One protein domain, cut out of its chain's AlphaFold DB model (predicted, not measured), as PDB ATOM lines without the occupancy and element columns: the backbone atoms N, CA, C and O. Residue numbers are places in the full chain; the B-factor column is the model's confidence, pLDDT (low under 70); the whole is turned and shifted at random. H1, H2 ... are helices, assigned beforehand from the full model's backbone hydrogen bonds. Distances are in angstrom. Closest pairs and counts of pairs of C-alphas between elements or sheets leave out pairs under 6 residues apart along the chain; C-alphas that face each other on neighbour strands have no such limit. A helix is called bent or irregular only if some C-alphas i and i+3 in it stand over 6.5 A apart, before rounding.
ATOM      1  N   VAL A 456      14.882  -6.925  27.391       58.22
ATOM      2  CA  VAL A 456      15.250  -7.370  26.035       58.22
ATOM      3  C   VAL A 456      14.521  -8.664  25.687       58.22
ATOM      4  O   VAL A 456      14.076  -8.861  24.558       58.22
ATOM      5  N   VAL A 457      14.372  -9.546  26.671       57.34
ATOM      6  CA  VAL A 457      13.656 -10.809  26.515       57.34
ATOM      7  C   VAL A 457      12.161 -10.571  26.287       57.34
ATOM      8  O   VAL A 457      11.556 -11.209  25.423       57.34
ATOM      9  N   GLN A 458      11.580  -9.618  27.017       55.06
ATOM     10  CA  GLN A 458      10.178  -9.244  26.866       55.06
ATOM     11  C   GLN A 458       9.889  -8.618  25.493       55.06
ATOM     12  O   GLN A 458       8.910  -8.996  24.849       55.06
ATOM     13  N   ASP A 459      10.773  -7.743  25.003       63.72
ATOM     14  CA  ASP A 459      10.651  -7.131  23.675       63.72
ATOM     15  C   ASP A 459      10.717  -8.187  22.556       63.72
ATOM     16  O   ASP A 459       9.915  -8.169  21.619       63.72
ATOM     17  N   ILE A 460      11.629  -9.163  22.667       58.22
ATOM     18  CA  ILE A 460      11.743 -10.279  21.711       58.22
ATOM     19  C   ILE A 460      10.467 -11.131  21.706       58.22
ATOM     20  O   ILE A 460       9.990 -11.514  20.631       58.22
ATOM     21  N   LYS A 461       9.891 -11.411  22.883       57.66
ATOM     22  CA  LYS A 461       8.631 -12.155  23.012       57.66
ATOM     23  C   LYS A 461       7.480 -11.419  22.328       57.66
ATOM     24  O   LYS A 461       6.777 -12.016  21.513       57.66
ATOM     25  N   GLU A 462       7.340 -10.122  22.589       67.00
ATOM     26  CA  GLU A 462       6.268  -9.304  22.017       67.00
ATOM     27  C   GLU A 462       6.385  -9.191  20.486       67.00
ATOM     28  O   GLU A 462       5.386  -9.300  19.768       67.00
ATOM     29  N   ILE A 463       7.605  -9.035  19.963       69.12
ATOM     30  CA  ILE A 463       7.859  -9.034  18.515       69.12
ATOM     31  C   ILE A 463       7.479 -10.389  17.908       69.12
ATOM     32  O   ILE A 463       6.759 -10.425  16.912       69.12
ATOM     33  N   LYS A 464       7.897 -11.509  18.515       58.69
ATOM     34  CA  LYS A 464       7.611 -12.859  18.003       58.69
ATOM     35  C   LYS A 464       6.116 -13.178  17.999       58.69
ATOM     36  O   LYS A 464       5.624 -13.755  17.025       58.69
ATOM     37  N   GLU A 465       5.386 -12.804  19.047       68.75
ATOM     38  CA  GLU A 465       3.930 -12.979  19.119       68.75
ATOM     39  C   GLU A 465       3.228 -12.197  18.001       68.75
ATOM     40  O   GLU A 465       2.409 -12.764  17.268       68.75
ATOM     41  N   LYS A 466       3.628 -10.935  17.784       70.62
ATOM     42  CA  LYS A 466       3.126 -10.111  16.673       70.62
ATOM     43  C   LYS A 466       3.442 -10.743  15.315       70.62
ATOM     44  O   LYS A 466       2.538 -10.896  14.497       70.62
ATOM     45  N   THR A 467       4.684 -11.178  15.082       67.06
ATOM     46  CA  THR A 467       5.097 -11.827  13.824       67.06
ATOM     47  C   THR A 467       4.333 -13.128  13.565       67.06
ATOM     48  O   THR A 467       3.906 -13.382  12.440       67.06
ATOM     49  N   THR A 468       4.109 -13.941  14.600       69.06
ATOM     50  CA  THR A 468       3.368 -15.208  14.484       69.06
ATOM     51  C   THR A 468       1.892 -14.957  14.170       69.06
ATOM     52  O   THR A 468       1.319 -15.636  13.317       69.06
ATOM     53  N   SER A 469       1.282 -13.952  14.807       74.00
ATOM     54  CA  SER A 469      -0.091 -13.528  14.510       74.00
ATOM     55  C   SER A 469      -0.236 -13.077  13.054       74.00
ATOM     56  O   SER A 469      -1.093 -13.589  12.334       74.00
ATOM     57  N   LEU A 470       0.658 -12.198  12.592       74.38
ATOM     58  CA  LEU A 470       0.685 -11.696  11.213       74.38
ATOM     59  C   LEU A 470       0.866 -12.834  10.194       74.38
ATOM     60  O   LEU A 470       0.155 -12.896   9.191       74.38
ATOM     61  N   SER A 471       1.764 -13.782  10.477       72.50
ATOM     62  CA  SER A 471       1.993 -14.954   9.623       72.50
ATOM     63  C   SER A 471       0.743 -15.839   9.493       72.50
ATOM     64  O   SER A 471       0.396 -16.283   8.393       72.50
ATOM     65  N   ASN A 472       0.016 -16.053  10.593       75.94
ATOM     66  CA  ASN A 472      -1.223 -16.829  10.590       75.94
ATOM     67  C   ASN A 472      -2.348 -16.139   9.805       75.94
ATOM     68  O   ASN A 472      -3.068 -16.804   9.053       75.94
ATOM     69  N   GLU A 473      -2.487 -14.818   9.938       77.81
ATOM     70  CA  GLU A 473      -3.457 -14.032   9.165       77.81
ATOM     71  C   GLU A 473      -3.177 -14.101   7.661       77.81
ATOM     72  O   GLU A 473      -4.095 -14.327   6.866       77.81
ATOM     73  N   PHE A 474      -1.906 -13.995   7.269       81.31
ATOM     74  CA  PHE A 474      -1.497 -14.108   5.874       81.31
ATOM     75  C   PHE A 474      -1.801 -15.498   5.297       81.31
ATOM     76  O   PHE A 474      -2.401 -15.626   4.226       81.31
ATOM     77  N   LYS A 475      -1.491 -16.563   6.049       84.19
ATOM     78  CA  LYS A 475      -1.815 -17.945   5.661       84.19
ATOM     79  C   LYS A 475      -3.322 -18.155   5.487       84.19
ATOM     80  O   LYS A 475      -3.754 -18.849   4.565       84.19
ATOM     81  N   TYR A 476      -4.136 -17.549   6.351       84.00
ATOM     82  CA  TYR A 476      -5.592 -17.613   6.246       84.00
ATOM     83  C   TYR A 476      -6.128 -16.908   4.992       84.00
ATOM     84  O   TYR A 476      -7.048 -17.419   4.338       84.00
ATOM     85  N   LEU A 477      -5.547 -15.759   4.637       86.75
ATOM     86  CA  LEU A 477      -5.879 -15.045   3.408       86.75
ATOM     87  C   LEU A 477      -5.528 -15.879   2.169       86.75
ATOM     88  O   LEU A 477      -6.394 -16.061   1.313       86.75
ATOM     89  N   GLN A 478      -4.325 -16.461   2.118       86.94
ATOM     90  CA  GLN A 478      -3.888 -17.307   1.001       86.94
ATOM     91  C   GLN A 478      -4.838 -18.496   0.786       86.94
ATOM     92  O   GLN A 478      -5.347 -18.701  -0.311       86.94
ATOM     93  N   LEU A 479      -5.202 -19.209   1.859       85.56
ATOM     94  CA  LEU A 479      -6.176 -20.309   1.796       85.56
ATOM     95  C   LEU A 479      -7.573 -19.865   1.338       85.56
ATOM     96  O   LEU A 479      -8.364 -20.670   0.840       85.56
ATOM     97  N   SER A 480      -7.945 -18.612   1.588       86.50
ATOM     98  CA  SER A 480      -9.227 -18.063   1.140       86.50
ATOM     99  C   SER A 480      -9.182 -17.715  -0.350       86.50
ATOM    100  O   SER A 480     -10.127 -18.036  -1.067       86.50
ATOM    101  N   VAL A 481      -8.059 -17.164  -0.820       91.19
ATOM    102  CA  VAL A 481      -7.763 -16.913  -2.238       91.19
ATOM    103  C   VAL A 481      -7.744 -18.202  -3.051       91.19
ATOM    104  O   VAL A 481      -8.419 -18.267  -4.078       91.19
ATOM    105  N   ASP A 482      -7.059 -19.244  -2.579       89.19
ATOM    106  CA  ASP A 482      -6.954 -20.518  -3.299       89.19
ATOM    107  C   ASP A 482      -8.331 -21.185  -3.444       89.19
ATOM    108  O   ASP A 482      -8.702 -21.658  -4.520       89.19
ATOM    109  N   ARG A 483      -9.142 -21.159  -2.375       87.62
ATOM    110  CA  ARG A 483     -10.517 -21.681  -2.395       87.62
ATOM    111  C   ARG A 483     -11.423 -20.900  -3.334       87.62
ATOM    112  O   ARG A 483     -12.154 -21.512  -4.106       87.62
ATOM    113  N   LEU A 484     -11.387 -19.569  -3.266       89.31
ATOM    114  CA  LEU A 484     -12.195 -18.739  -4.150       89.31
ATOM    115  C   LEU A 484     -11.792 -18.967  -5.611       89.31
ATOM    116  O   LEU A 484     -12.668 -19.181  -6.438       89.31
ATOM    117  N   THR A 485     -10.489 -19.012  -5.908       89.75
ATOM    118  CA  THR A 485      -9.939 -19.298  -7.248       89.75
ATOM    119  C   THR A 485     -10.398 -20.661  -7.786       89.75
ATOM    120  O   THR A 485     -10.753 -20.778  -8.961       89.75
ATOM    121  N   ALA A 486     -10.437 -21.695  -6.937       87.00
ATOM    122  CA  ALA A 486     -10.887 -23.035  -7.322       87.00
ATOM    123  C   ALA A 486     -12.401 -23.123  -7.585       87.00
ATOM    124  O   ALA A 486     -12.830 -23.916  -8.421       87.00
ATOM    125  N   SER A 487     -13.204 -22.299  -6.907       87.94
ATOM    126  CA  SER A 487     -14.671 -22.314  -6.980       87.94
ATOM    127  C   SER A 487     -15.267 -21.100  -7.708       87.94
ATOM    128  O   SER A 487     -16.457 -20.833  -7.567       87.94
ATOM    129  N   VAL A 488     -14.477 -20.372  -8.511       89.00
ATOM    130  CA  VAL A 488     -14.961 -19.210  -9.292       89.00
ATOM    131  C   VAL A 488     -16.144 -19.585 -10.190       89.00
ATOM    132  O   VAL A 488     -17.062 -18.787 -10.364       89.00
ATOM    133  N   ASP A 489     -16.148 -20.807 -10.727       85.88
ATOM    134  CA  ASP A 489     -17.218 -21.335 -11.583       85.88
ATOM    135  C   ASP A 489     -18.578 -21.457 -10.853       85.88
ATOM    136  O   ASP A 489     -19.619 -21.530 -11.503       85.88
ATOM    137  N   GLU A 490     -18.587 -21.442  -9.514       85.88
ATOM    138  CA  GLU A 490     -19.785 -21.541  -8.666       85.88
ATOM    139  C   GLU A 490     -20.297 -20.175  -8.163       85.88
ATOM    140  O   GLU A 490     -21.270 -20.118  -7.406       85.88
ATOM    141  N   LEU A 491     -19.649 -19.064  -8.538       84.50
ATOM    142  CA  LEU A 491     -20.004 -17.737  -8.032       84.50
ATOM    143  C   LEU A 491     -21.368 -17.263  -8.546       84.50
ATOM    144  O   LEU A 491     -21.635 -17.238  -9.747       84.50
ATOM    145  N   GLN A 492     -22.201 -16.773  -7.626       78.81
ATOM    146  CA  GLN A 492     -23.335 -15.923  -7.978       78.81
ATOM    147  C   GLN A 492     -22.793 -14.524  -8.316       78.81
ATOM    148  O   GLN A 492     -22.117 -13.913  -7.493       78.81
ATOM    149  N   ASN A 493     -23.071 -14.036  -9.527       84.81
ATOM    150  CA  ASN A 493     -22.630 -12.732 -10.053       84.81
ATOM    151  C   ASN A 493     -21.096 -12.532 -10.127       84.81
ATOM    152  O   ASN A 493     -20.568 -11.571  -9.568       84.81
ATOM    153  N   PRO A 494     -20.352 -13.365 -10.883       88.94
ATOM    154  CA  PRO A 494     -18.895 -13.226 -11.021       88.94
ATOM    155  C   PRO A 494     -18.465 -11.873 -11.617       88.94
ATOM    156  O   PRO A 494     -17.353 -11.411 -11.374       88.94
ATOM    157  N   GLN A 495     -19.347 -11.199 -12.359       89.81
ATOM    158  CA  GLN A 495     -19.052  -9.881 -12.918       89.81
ATOM    159  C   GLN A 495     -18.830  -8.815 -11.832       89.81
ATOM    160  O   GLN A 495     -17.944  -7.987 -11.984       89.81
ATOM    161  N   GLU A 496     -19.538  -8.883 -10.702       89.62
ATOM    162  CA  GLU A 496     -19.383  -7.923  -9.595       89.62
ATOM    163  C   GLU A 496     -17.988  -8.012  -8.949       89.62
ATOM    164  O   GLU A 496     -17.354  -6.998  -8.637       89.62
ATOM    165  N   TYR A 497     -17.478  -9.238  -8.795       91.50
ATOM    166  CA  TYR A 497     -16.116  -9.484  -8.319       91.50
ATOM    167  C   TYR A 497     -15.092  -8.932  -9.305       91.50
ATOM    168  O   TYR A 497     -14.130  -8.286  -8.894       91.50
ATOM    169  N   LEU A 498     -15.313  -9.171 -10.601       92.81
ATOM    170  CA  LEU A 498     -14.415  -8.710 -11.650       92.81
ATOM    171  C   LEU A 498     -14.351  -7.178 -11.683       92.81
ATOM    172  O   LEU A 498     -13.254  -6.626 -11.657       92.81
ATOM    173  N   ASP A 499     -15.502  -6.506 -11.655       93.88
ATOM    174  CA  ASP A 499     -15.593  -5.043 -11.672       93.88
ATOM    175  C   ASP A 499     -14.898  -4.429 -10.446       93.88
ATOM    176  O   ASP A 499     -14.175  -3.438 -10.560       93.88
ATOM    177  N   THR A 500     -15.058  -5.050  -9.270       93.75
ATOM    178  CA  THR A 500     -14.405  -4.600  -8.031       93.75
ATOM    179  C   THR A 500     -12.888  -4.739  -8.106       93.75
ATOM    180  O   THR A 500     -12.167  -3.808  -7.745       93.75
ATOM    181  N   ILE A 501     -12.395  -5.887  -8.586       95.00
ATOM    182  CA  ILE A 501     -10.955  -6.129  -8.720       95.00
ATOM    183  C   ILE A 501     -10.355  -5.173  -9.748       95.00
ATOM    184  O   ILE A 501      -9.364  -4.510  -9.457       95.00
ATOM    185  N   GLN A 502     -10.983  -5.047 -10.915       96.00
ATOM    186  CA  GLN A 502     -10.518  -4.172 -11.985       96.00
ATOM    187  C   GLN A 502     -10.451  -2.712 -11.524       96.00
ATOM    188  O   GLN A 502      -9.403  -2.085 -11.658       96.00
ATOM    189  N   ARG A 503     -11.521  -2.198 -10.901       96.56
ATOM    190  CA  ARG A 503     -11.557  -0.831 -10.364       96.56
ATOM    191  C   ARG A 503     -10.426  -0.584  -9.362       96.56
ATOM    192  O   ARG A 503      -9.686   0.385  -9.502       96.56
ATOM    193  N   ASN A 504     -10.273  -1.460  -8.368       96.81
ATOM    194  CA  ASN A 504      -9.269  -1.270  -7.319       96.81
ATOM    195  C   ASN A 504      -7.838  -1.374  -7.860       96.81
ATOM    196  O   ASN A 504      -6.991  -0.576  -7.470       96.81
ATOM    197  N   LEU A 505      -7.573  -2.294  -8.791       96.50
ATOM    198  CA  LEU A 505      -6.268  -2.399  -9.446       96.50
ATOM    199  C   LEU A 505      -5.942  -1.154 -10.281       96.50
ATOM    200  O   LEU A 505      -4.807  -0.681 -10.247       96.50
ATOM    201  N   GLU A 506      -6.914  -0.587 -10.999       95.69
ATOM    202  CA  GLU A 506      -6.696   0.647 -11.760       95.69
ATOM    203  C   GLU A 506      -6.435   1.868 -10.884       95.69
ATOM    204  O   GLU A 506      -5.589   2.690 -11.245       95.69
ATOM    205  N   GLU A 507      -7.124   1.970  -9.746       94.75
ATOM    206  CA  GLU A 507      -6.945   3.059  -8.783       94.75
ATOM    207  C   GLU A 507      -5.550   3.021  -8.132       94.75
ATOM    208  O   GLU A 507      -4.961   4.078  -7.919       94.75
ATOM    209  N   ILE A 508      -4.987   1.833  -7.867       95.69
ATOM    210  CA  ILE A 508      -3.701   1.715  -7.153       95.69
ATOM    211  C   ILE A 508      -2.471   1.558  -8.056       95.69
ATOM    212  O   ILE A 508      -1.369   1.849  -7.603       95.69
ATOM    213  N   LYS A 509      -2.593   1.129  -9.323       92.75
ATOM    214  CA  LYS A 509      -1.429   0.722 -10.153       92.75
ATOM    215  C   LYS A 509      -0.303   1.753 -10.287       92.75
ATOM    216  O   LYS A 509       0.846   1.378 -10.493       92.75
ATOM    217  N   ASN A 510      -0.622   3.047 -10.220       91.62
ATOM    218  CA  ASN A 510       0.369   4.124 -10.317       91.62
ATOM    219  C   ASN A 510       0.865   4.615  -8.950       91.62
ATOM    220  O   ASN A 510       1.877   5.307  -8.904       91.62
ATOM    221  N   GLU A 511       0.184   4.237  -7.869       91.44
ATOM    222  CA  GLU A 511       0.523   4.597  -6.489       91.44
ATOM    223  C   GLU A 511       1.487   3.583  -5.845       91.44
ATOM    224  O   GLU A 511       2.082   3.875  -4.812       91.44
ATOM    225  N   ILE A 512       1.680   2.409  -6.467       91.69
ATOM    226  CA  ILE A 512       2.642   1.372  -6.045       91.69
ATOM    227  C   ILE A 512       3.578   0.956  -7.198       91.69
ATOM    228  O   ILE A 512       3.390  -0.104  -7.809       91.69
ATOM    229  N   PRO A 513       4.587   1.788  -7.540       86.31
ATOM    230  CA  PRO A 513       5.487   1.574  -8.679       86.31
ATOM    231  C   PRO A 513       6.138   0.183  -8.736       86.31
ATOM    232  O   PRO A 513       6.293  -0.379  -9.819       86.31
ATOM    233  N   GLU A 514       6.473  -0.392  -7.583       89.31
ATOM    234  CA  GLU A 514       7.118  -1.696  -7.408       89.31
ATOM    235  C   GLU A 514       6.217  -2.864  -7.838       89.31
ATOM    236  O   GLU A 514       6.702  -3.894  -8.311       89.31
ATOM    237  N   MET A 515       4.898  -2.698  -7.716       91.25
ATOM    238  CA  MET A 515       3.893  -3.702  -8.083       91.25
ATOM    239  C   MET A 515       3.238  -3.427  -9.438       91.25
ATOM    240  O   MET A 515       2.560  -4.303  -9.980       91.25
ATOM    241  N   LYS A 516       3.476  -2.247 -10.021       91.31
ATOM    242  CA  LYS A 516       2.863  -1.791 -11.272       91.31
ATOM    243  C   LYS A 516       2.960  -2.810 -12.406       91.31
ATOM    244  O   LYS A 516       1.955  -3.087 -13.042       91.31
ATOM    245  N   GLY A 517       4.127  -3.424 -12.611       92.31
ATOM    246  CA  GLY A 517       4.312  -4.421 -13.673       92.31
ATOM    247  C   GLY A 517       3.393  -5.642 -13.529       92.31
ATOM    248  O   GLY A 517       2.771  -6.056 -14.501       92.31
ATOM    249  N   LYS A 518       3.248  -6.170 -12.304       93.12
ATOM    250  CA  LYS A 518       2.348  -7.302 -12.014       93.12
ATOM    251  C   LYS A 518       0.877  -6.906 -12.158       93.12
ATOM    252  O   LYS A 518       0.063  -7.696 -12.625       93.12
ATOM    253  N   ILE A 519       0.531  -5.684 -11.751       95.62
ATOM    254  CA  ILE A 519      -0.835  -5.163 -11.860       95.62
ATOM    255  C   ILE A 519      -1.207  -4.927 -13.327       95.62
ATOM    256  O   ILE A 519      -2.304  -5.300 -13.733       95.62
ATOM    257  N   ASP A 520      -0.301  -4.364 -14.126       95.12
ATOM    258  CA  ASP A 520      -0.508  -4.131 -15.556       95.12
ATOM    259  C   ASP A 520      -0.672  -5.456 -16.326       95.12
ATOM    260  O   ASP A 520      -1.522  -5.538 -17.211       95.12
ATOM    261  N   GLU A 521       0.068  -6.510 -15.959       95.00
ATOM    262  CA  GLU A 521      -0.094  -7.860 -16.521       95.00
ATOM    263  C   GLU A 521      -1.480  -8.447 -16.213       95.00
ATOM    264  O   GLU A 521      -2.181  -8.909 -17.115       95.00
ATOM    265  N   VAL A 522      -1.926  -8.361 -14.954       95.62
ATOM    266  CA  VAL A 522      -3.270  -8.817 -14.574       95.62
ATOM    267  C   VAL A 522      -4.344  -7.995 -15.286       95.62
ATOM    268  O   VAL A 522      -5.261  -8.570 -15.867       95.62
ATOM    269  N   LEU A 523      -4.233  -6.663 -15.299       94.94
ATOM    270  CA  LEU A 523      -5.184  -5.786 -15.987       94.94
ATOM    271  C   LEU A 523      -5.257  -6.089 -17.489       94.94
ATOM    272  O   LEU A 523      -6.353  -6.101 -18.046       94.94
ATOM    273  N   TYR A 524      -4.129  -6.378 -18.143       94.69
ATOM    274  CA  TYR A 524      -4.103  -6.779 -19.552       94.69
ATOM    275  C   TYR A 524      -4.977  -8.017 -19.808       94.69
ATOM    276  O   TYR A 524      -5.832  -8.003 -20.698       94.69
ATOM    277  N   GLU A 525      -4.838  -9.050 -18.975       91.06
ATOM    278  CA  GLU A 525      -5.667 -10.259 -19.048       91.06
ATOM    279  C   GLU A 525      -7.143  -9.976 -18.731       91.06
ATOM    280  O   GLU A 525      -8.038 -10.531 -19.379       91.06
ATOM    281  N   LEU A 526      -7.429  -9.051 -17.806       92.56
ATOM    282  CA  LEU A 526      -8.796  -8.621 -17.494       92.56
ATOM    283  C   LEU A 526      -9.493  -7.926 -18.680       92.56
ATOM    284  O   LEU A 526     -10.712  -8.053 -18.838       92.56
ATOM    285  N   TYR A 527      -8.740  -7.264 -19.561       92.00
ATOM    286  CA  TYR A 527      -9.259  -6.632 -20.780       92.00
ATOM    287  C   TYR A 527      -9.337  -7.566 -21.998       92.00
ATOM    288  O   TYR A 527      -9.952  -7.209 -23.006       92.00
ATOM    289  N   SER A 528      -8.775  -8.772 -21.914       89.62
ATOM    290  CA  SER A 528      -8.807  -9.753 -23.003       89.62
ATOM    291  C   SER A 528     -10.233 -10.281 -23.284       89.62
ATOM    292  O   SER A 528     -11.119 -10.207 -22.422       89.62
ATOM    293  N   PRO A 529     -10.511 -10.843 -24.478       89.56
ATOM    294  CA  PRO A 529     -11.835 -11.361 -24.838       89.56
ATOM    295  C   PRO A 529     -12.124 -12.770 -24.269       89.56
ATOM    296  O   PRO A 529     -12.808 -13.567 -24.909       89.56
ATOM    297  N   VAL A 530     -11.601 -13.107 -23.083       90.88
ATOM    298  CA  VAL A 530     -11.861 -14.388 -22.393       90.88
ATOM    299  C   VAL A 530     -13.060 -14.292 -21.435       90.88
ATOM    300  O   VAL A 530     -13.585 -13.209 -21.176       90.88
ATOM    301  N   SER A 531     -13.527 -15.429 -20.907       92.06
ATOM    302  CA  SER A 531     -14.684 -15.462 -19.999       92.06
ATOM    303  C   SER A 531     -14.399 -14.779 -18.652       92.06
ATOM    304  O   SER A 531     -13.272 -14.806 -18.158       92.06
ATOM    305  N   THR A 532     -15.434 -14.218 -18.013       90.56
ATOM    306  CA  THR A 532     -15.355 -13.591 -16.675       90.56
ATOM    307  C   THR A 532     -14.722 -14.520 -15.634       90.56
ATOM    308  O   THR A 532     -13.902 -14.085 -14.832       90.56
ATOM    309  N   THR A 533     -15.025 -15.819 -15.681       90.38
ATOM    310  CA  THR A 533     -14.402 -16.809 -14.794       90.38
ATOM    311  C   THR A 533     -12.896 -16.921 -15.020       90.38
ATOM    312  O   THR A 533     -12.128 -16.946 -14.061       90.38
ATOM    313  N   GLN A 534     -12.453 -16.967 -16.278       91.12
ATOM    314  CA  GLN A 534     -11.030 -17.078 -16.587       91.12
ATOM    315  C   GLN A 534     -10.270 -15.822 -16.146       91.12
ATOM    316  O   GLN A 534      -9.192 -15.927 -15.568       91.12
ATOM    317  N   LYS A 535     -10.885 -14.648 -16.322       94.94
ATOM    318  CA  LYS A 535     -10.380 -13.364 -15.820       94.94
ATOM    319  C   LYS A 535     -10.191 -13.364 -14.303       94.94
ATOM    320  O   LYS A 535      -9.134 -12.993 -13.801       94.94
ATOM    321  N   LEU A 536     -11.186 -13.846 -13.561       93.44
ATOM    322  CA  LEU A 536     -11.116 -13.953 -12.103       93.44
ATOM    323  C   LEU A 536     -10.044 -14.944 -11.626       93.44
ATOM    324  O   LEU A 536      -9.351 -14.652 -10.655       93.44
ATOM    325  N   LYS A 537      -9.855 -16.074 -12.325       93.19
ATOM    326  CA  LYS A 537      -8.788 -17.045 -12.010       93.19
ATOM    327  C   LYS A 537      -7.382 -16.444 -12.122       93.19
ATOM    328  O   LYS A 537      -6.483 -16.901 -11.427       93.19
ATOM    329  N   VAL A 538      -7.208 -15.420 -12.958       92.44
ATOM    330  CA  VAL A 538      -5.947 -14.675 -13.094       92.44
ATOM    331  C   VAL A 538      -5.837 -13.559 -12.055       92.44
ATOM    332  O   VAL A 538      -4.767 -13.344 -11.492       92.44
ATOM    333  N   ALA A 539      -6.933 -12.853 -11.773       93.62
ATOM    334  CA  ALA A 539      -6.871 -11.640 -10.965       93.62
ATOM    335  C   ALA A 539      -6.929 -11.874  -9.451       93.62
ATOM    336  O   ALA A 539      -6.278 -11.153  -8.704       93.62
ATOM    337  N   ILE A 540      -7.657 -12.882  -8.966       94.44
ATOM    338  CA  ILE A 540      -7.778 -13.163  -7.522       94.44
ATOM    339  C   ILE A 540      -6.415 -13.494  -6.865       94.44
ATOM    340  O   ILE A 540      -6.156 -12.984  -5.769       94.44
ATOM    341  N   PRO A 541      -5.504 -14.260  -7.504       96.00
ATOM    342  CA  PRO A 541      -4.184 -14.562  -6.945       96.00
ATOM    343  C   PRO A 541      -3.258 -13.363  -6.682       96.00
ATOM    344  O   PRO A 541      -2.277 -13.522  -5.959       96.00
ATOM    345  N   ILE A 542      -3.535 -12.166  -7.220       94.81
ATOM    346  CA  ILE A 542      -2.698 -10.983  -6.944       94.81
ATOM    347  C   ILE A 542      -2.923 -10.420  -5.529       94.81
ATOM    348  O   ILE A 542      -2.046  -9.762  -4.970       94.81
ATOM    349  N   ILE A 543      -4.081 -10.698  -4.923       94.88
ATOM    350  CA  ILE A 543      -4.544 -10.058  -3.684       94.88
ATOM    351  C   ILE A 543      -3.609 -10.319  -2.485       94.88
ATOM    352  O   ILE A 543      -3.272  -9.353  -1.801       94.88
ATOM    353  N   PRO A 544      -3.097 -11.543  -2.233       93.50
ATOM    354  CA  PRO A 544      -2.130 -11.777  -1.159       93.50
ATOM    355  C   PRO A 544      -0.821 -11.015  -1.368       93.50
ATOM    356  O   PRO A 544      -0.235 -10.538  -0.406       93.50
ATOM    357  N   SER A 545      -0.383 -10.846  -2.620       91.94
ATOM    358  CA  SER A 545       0.839 -10.089  -2.918       91.94
ATOM    359  C   SER A 545       0.678  -8.604  -2.589       91.94
ATOM    360  O   SER A 545       1.613  -7.992  -2.086       91.94
ATOM    361  N   LEU A 546      -0.505  -8.033  -2.835       93.00
ATOM    362  CA  LEU A 546      -0.812  -6.648  -2.466       93.00
ATOM    363  C   LEU A 546      -0.867  -6.470  -0.944       93.00
ATOM    364  O   LEU A 546      -0.284  -5.527  -0.426       93.00
ATOM    365  N   VAL A 547      -1.494  -7.404  -0.225       90.94
ATOM    366  CA  VAL A 547      -1.537  -7.370   1.247       90.94
ATOM    367  C   VAL A 547      -0.139  -7.540   1.855       90.94
ATOM    368  O   VAL A 547       0.195  -6.829   2.794       90.94
ATOM    369  N   SER A 548       0.711  -8.420   1.307       88.50
ATOM    370  CA  SER A 548       2.118  -8.530   1.741       88.50
ATOM    371  C   SER A 548       2.857  -7.210   1.540       88.50
ATOM    372  O   SER A 548       3.561  -6.750   2.431       88.50
ATOM    373  N   TYR A 549       2.644  -6.567   0.390       89.62
ATOM    374  CA  TYR A 549       3.266  -5.289   0.071       89.62
ATOM    375  C   TYR A 549       2.840  -4.173   1.040       89.62
ATOM    376  O   TYR A 549       3.695  -3.441   1.531       89.62
ATOM    377  N   GLU A 550       1.549  -4.076   1.375       90.44
ATOM    378  CA  GLU A 550       1.036  -3.158   2.408       90.44
ATOM    379  C   GLU A 550       1.645  -3.434   3.794       90.44
ATOM    380  O   GLU A 550       1.898  -2.509   4.556       90.44
ATOM    381  N   MET A 551       1.899  -4.699   4.136       83.44
ATOM    382  CA  MET A 551       2.502  -5.066   5.422       83.44
ATOM    383  C   MET A 551       4.003  -4.754   5.494       83.44
ATOM    384  O   MET A 551       4.533  -4.512   6.579       83.44
ATOM    385  N   GLU A 552       4.695  -4.800   4.357       83.25
ATOM    386  CA  GLU A 552       6.144  -4.602   4.250       83.25
ATOM    387  C   GLU A 552       6.536  -3.139   4.002       83.25
ATOM    388  O   GLU A 552       7.689  -2.766   4.229       83.25
ATOM    389  N   THR A 553       5.602  -2.307   3.535       83.81
ATOM    390  CA  THR A 553       5.869  -0.930   3.102       83.81
ATOM    391  C   THR A 553       4.842   0.056   3.653       83.81
ATOM    392  O   THR A 553       3.687  -0.287   3.879       83.81
ATOM    393  N   ASP A 554       5.253   1.307   3.859       85.31
ATOM    394  CA  ASP A 554       4.326   2.377   4.240       85.31
ATOM    395  C   ASP A 554       3.610   2.895   2.986       85.31
ATOM    396  O   ASP A 554       4.163   3.677   2.207       85.31
ATOM    397  N   VAL A 555       2.401   2.387   2.742       89.94
ATOM    398  CA  VAL A 555       1.610   2.742   1.561       89.94
ATOM    399  C   VAL A 555       0.693   3.939   1.837       89.94
ATOM    400  O   VAL A 555       0.207   4.118   2.957       89.94
ATOM    401  N   PRO A 556       0.369   4.759   0.819       92.31
ATOM    402  CA  PRO A 556      -0.622   5.816   0.973       92.31
ATOM    403  C   PRO A 556      -1.962   5.273   1.483       92.31
ATOM    404  O   PRO A 556      -2.403   4.199   1.076       92.31
ATOM    405  N   LYS A 557      -2.670   6.062   2.298       91.81
ATOM    406  CA  LYS A 557      -3.976   5.681   2.870       91.81
ATOM    407  C   LYS A 557      -4.973   5.169   1.823       91.81
ATOM    408  O   LYS A 557      -5.679   4.202   2.077       91.81
ATOM    409  N   LEU A 558      -5.000   5.794   0.643       91.06
ATOM    410  CA  LEU A 558      -5.832   5.352  -0.476       91.06
ATOM    411  C   LEU A 558      -5.498   3.911  -0.893       91.06
ATOM    412  O   LEU A 558      -6.401   3.116  -1.095       91.06
ATOM    413  N   VAL A 559      -4.214   3.563  -0.994       91.88
ATOM    414  CA  VAL A 559      -3.760   2.220  -1.381       91.88
ATOM    415  C   VAL A 559      -4.168   1.191  -0.331       91.88
ATOM    416  O   VAL A 559      -4.759   0.176  -0.694       91.88
ATOM    417  N   ALA A 560      -3.940   1.481   0.953       92.19
ATOM    418  CA  ALA A 560      -4.365   0.622   2.062       92.19
ATOM    419  C   ALA A 560      -5.881   0.347   2.030       92.19
ATOM    420  O   ALA A 560      -6.316  -0.801   2.094       92.19
ATOM    421  N   GLU A 561      -6.706   1.382   1.824       94.38
ATOM    422  CA  GLU A 561      -8.166   1.235   1.723       94.38
ATOM    423  C   GLU A 561      -8.583   0.299   0.575       94.38
ATOM    424  O   GLU A 561      -9.462  -0.547   0.747       94.38
ATOM    425  N   LYS A 562      -7.932   0.393  -0.592       95.81
ATOM    426  CA  LYS A 562      -8.238  -0.467  -1.750       95.81
ATOM    427  C   LYS A 562      -7.747  -1.896  -1.574       95.81
ATOM    428  O   LYS A 562      -8.425  -2.830  -2.006       95.81
ATOM    429  N   ILE A 563      -6.594  -2.080  -0.938       93.94
ATOM    430  CA  ILE A 563      -6.076  -3.407  -0.600       93.94
ATOM    431  C   ILE A 563      -6.996  -4.081   0.423       93.94
ATOM    432  O   ILE A 563      -7.336  -5.253   0.245       93.94
ATOM    433  N   ASP A 564      -7.505  -3.347   1.415       93.56
ATOM    434  CA  ASP A 564      -8.465  -3.885   2.380       93.56
ATOM    435  C   ASP A 564      -9.819  -4.224   1.730       93.56
ATOM    436  O   ASP A 564     -10.408  -5.268   2.019       93.56
ATOM    437  N   GLU A 565     -10.302  -3.421   0.775       93.62
ATOM    438  CA  GLU A 565     -11.475  -3.773  -0.037       93.62
ATOM    439  C   GLU A 565     -11.275  -5.107  -0.786       93.62
ATOM    440  O   GLU A 565     -12.160  -5.968  -0.759       93.62
ATOM    441  N   LEU A 566     -10.113  -5.305  -1.422       93.88
ATOM    442  CA  LEU A 566      -9.764  -6.540  -2.139       93.88
ATOM    443  C   LEU A 566      -9.623  -7.739  -1.192       93.88
ATOM    444  O   LEU A 566     -10.152  -8.820  -1.465       93.88
ATOM    445  N   LYS A 567      -8.959  -7.548  -0.050       92.75
ATOM    446  CA  LYS A 567      -8.841  -8.550   1.016       92.75
ATOM    447  C   LYS A 567     -10.229  -8.983   1.488       92.75
ATOM    448  O   LYS A 567     -10.543 -10.175   1.511       92.75
ATOM    449  N   ASN A 568     -11.099  -8.024   1.795       90.44
ATOM    450  CA  ASN A 568     -12.464  -8.283   2.236       90.44
ATOM    451  C   ASN A 568     -13.319  -8.951   1.154       90.44
ATOM    452  O   ASN A 568     -14.135  -9.813   1.488       90.44
ATOM    453  N   LEU A 569     -13.130  -8.602  -0.122       88.88
ATOM    454  CA  LEU A 569     -13.821  -9.240  -1.245       88.88
ATOM    455  C   LEU A 569     -13.598 -10.759  -1.239       88.88
ATOM    456  O   LEU A 569     -14.557 -11.523  -1.345       88.88
ATOM    457  N   VAL A 570     -12.357 -11.207  -1.023       87.19
ATOM    458  CA  VAL A 570     -12.034 -12.641  -0.973       87.19
ATOM    459  C   VAL A 570     -12.527 -13.297   0.314       87.19
ATOM    460  O   VAL A 570     -13.036 -14.419   0.296       87.19
ATOM    461  N   LEU A 571     -12.425 -12.602   1.447       84.62
ATOM    462  CA  LEU A 571     -12.863 -13.140   2.736       84.62
ATOM    463  C   LEU A 571     -14.396 -13.293   2.838       84.62
ATOM    464  O   LEU A 571     -14.877 -14.174   3.556       84.62
ATOM    465  N   ARG A 572     -15.175 -12.489   2.097       75.56
ATOM    466  CA  ARG A 572     -16.652 -12.552   2.047       75.56
ATOM    467  C   ARG A 572     -17.202 -13.840   1.442       75.56
ATOM    468  O   ARG A 572     -18.283 -14.261   1.853       75.56
ATOM    469  N   PHE A 573     -16.452 -14.505   0.560       65.44
ATOM    470  CA  PHE A 573     -16.843 -15.786  -0.047       65.44
ATOM    471  C   PHE A 573     -17.209 -16.862   0.997       65.44
ATOM    472  O   PHE A 573     -17.965 -17.786   0.719       65.44
ATOM    473  N   LYS A 574     -16.745 -16.710   2.246       54.44
ATOM    474  CA  LYS A 574     -17.002 -17.642   3.348       54.44
ATOM    475  C   LYS A 574     -18.327 -17.440   4.106       54.44
ATOM    476  O   LYS A 574     -18.608 -18.236   4.995       54.44
TER     477      LYS A 574
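What this domain is: This is residues 456 to 574 of the 577 residues of an uncharacterized protein of Methanosarcina sp. Kolksee (UniProt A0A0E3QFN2). Two layers of helices are stacked with their lines mostly crossed, and the first part of the long helix H1, residues 456 to 469, sticks out from this body as a free arm. H2 and H5 lie side by side in one layer, while the last part of H1, the bent helix H4 and H3 make the other. The printed part has 119 residues, with five named helices in the order H1, H2, H3, H4, H5 and no named strand, and its class is all helix. It is only just compact, close to loose, with a radius of gyration of the C-alphas of 15.7 A. Its outline is elongated, spanning 58 by 31 by 18 A, with the arm making the length.

How they stand to each other: The longest helix is H1, residues 456 to 486. H4, residues 532 to 552, was assigned by its hydrogen bonds as one helix but is bent: C-alphas 541 and 544 are 6.7 A apart, and its arms H4a, residues 532 to 541, and H4b, residues 544 to 552, stand at a shallow tilt of 29 degrees. With residues 481 to 486 alone H1 touches H4a, opposite ways at a shallow tilt of 13 degrees; their closest C-alphas, of Thr 485 and Lys 537, are 5.4 A apart. H3, residues 516 to 527, forms a helical hairpin with H4a at 14 degrees, touching it with residues 522 to 526 alone; the closest C-alphas, of Leu 526 and Lys 535, are 5.3 A apart. H2, residues 494 to 508, and H5, residues 557 to 574, touch at a shallow tilt of 19 degrees, opposite ways; their closest C-alphas, of Asn 504 and Lys 562, are 5.7 A apart. H2 touches H4a at a steep tilt of 46 degrees, closest at the C-alphas of Leu 498 and Leu 536, 6.2 A. H1 and H5 touch at a steep tilt of 59 degrees, closest at the C-alphas of Val 481 and Val 570, 6.2 A. H1 and H3 are apart. Every O i to N i+4 pair is within hydrogen-bond range in H1, H2, H3 and H4b, against 5 of 6 in H4a and 12 of 14 in H5.

Where its parts are: H1 begins at C-alpha 456 (15.250, -7.370, 26.035) and is 45.2 A long from first to last C-alpha. H2 measures 21.7 A, H3 16.1 A, H4a 14.8 A and H4b 12.2 A. H5, 26.7 A long, ends at C-alpha 574 (-17.002, -17.642, 3.348).

The domain as a whole: The two C-alphas farthest apart, of Val 456 and Pro 529, are 57.8 A apart. The printed part has no cut and no long link. Mean pLDDT of the printed part is 86.5; residues 456 to 465, 467 to 468 and 573 to 574 are under 70.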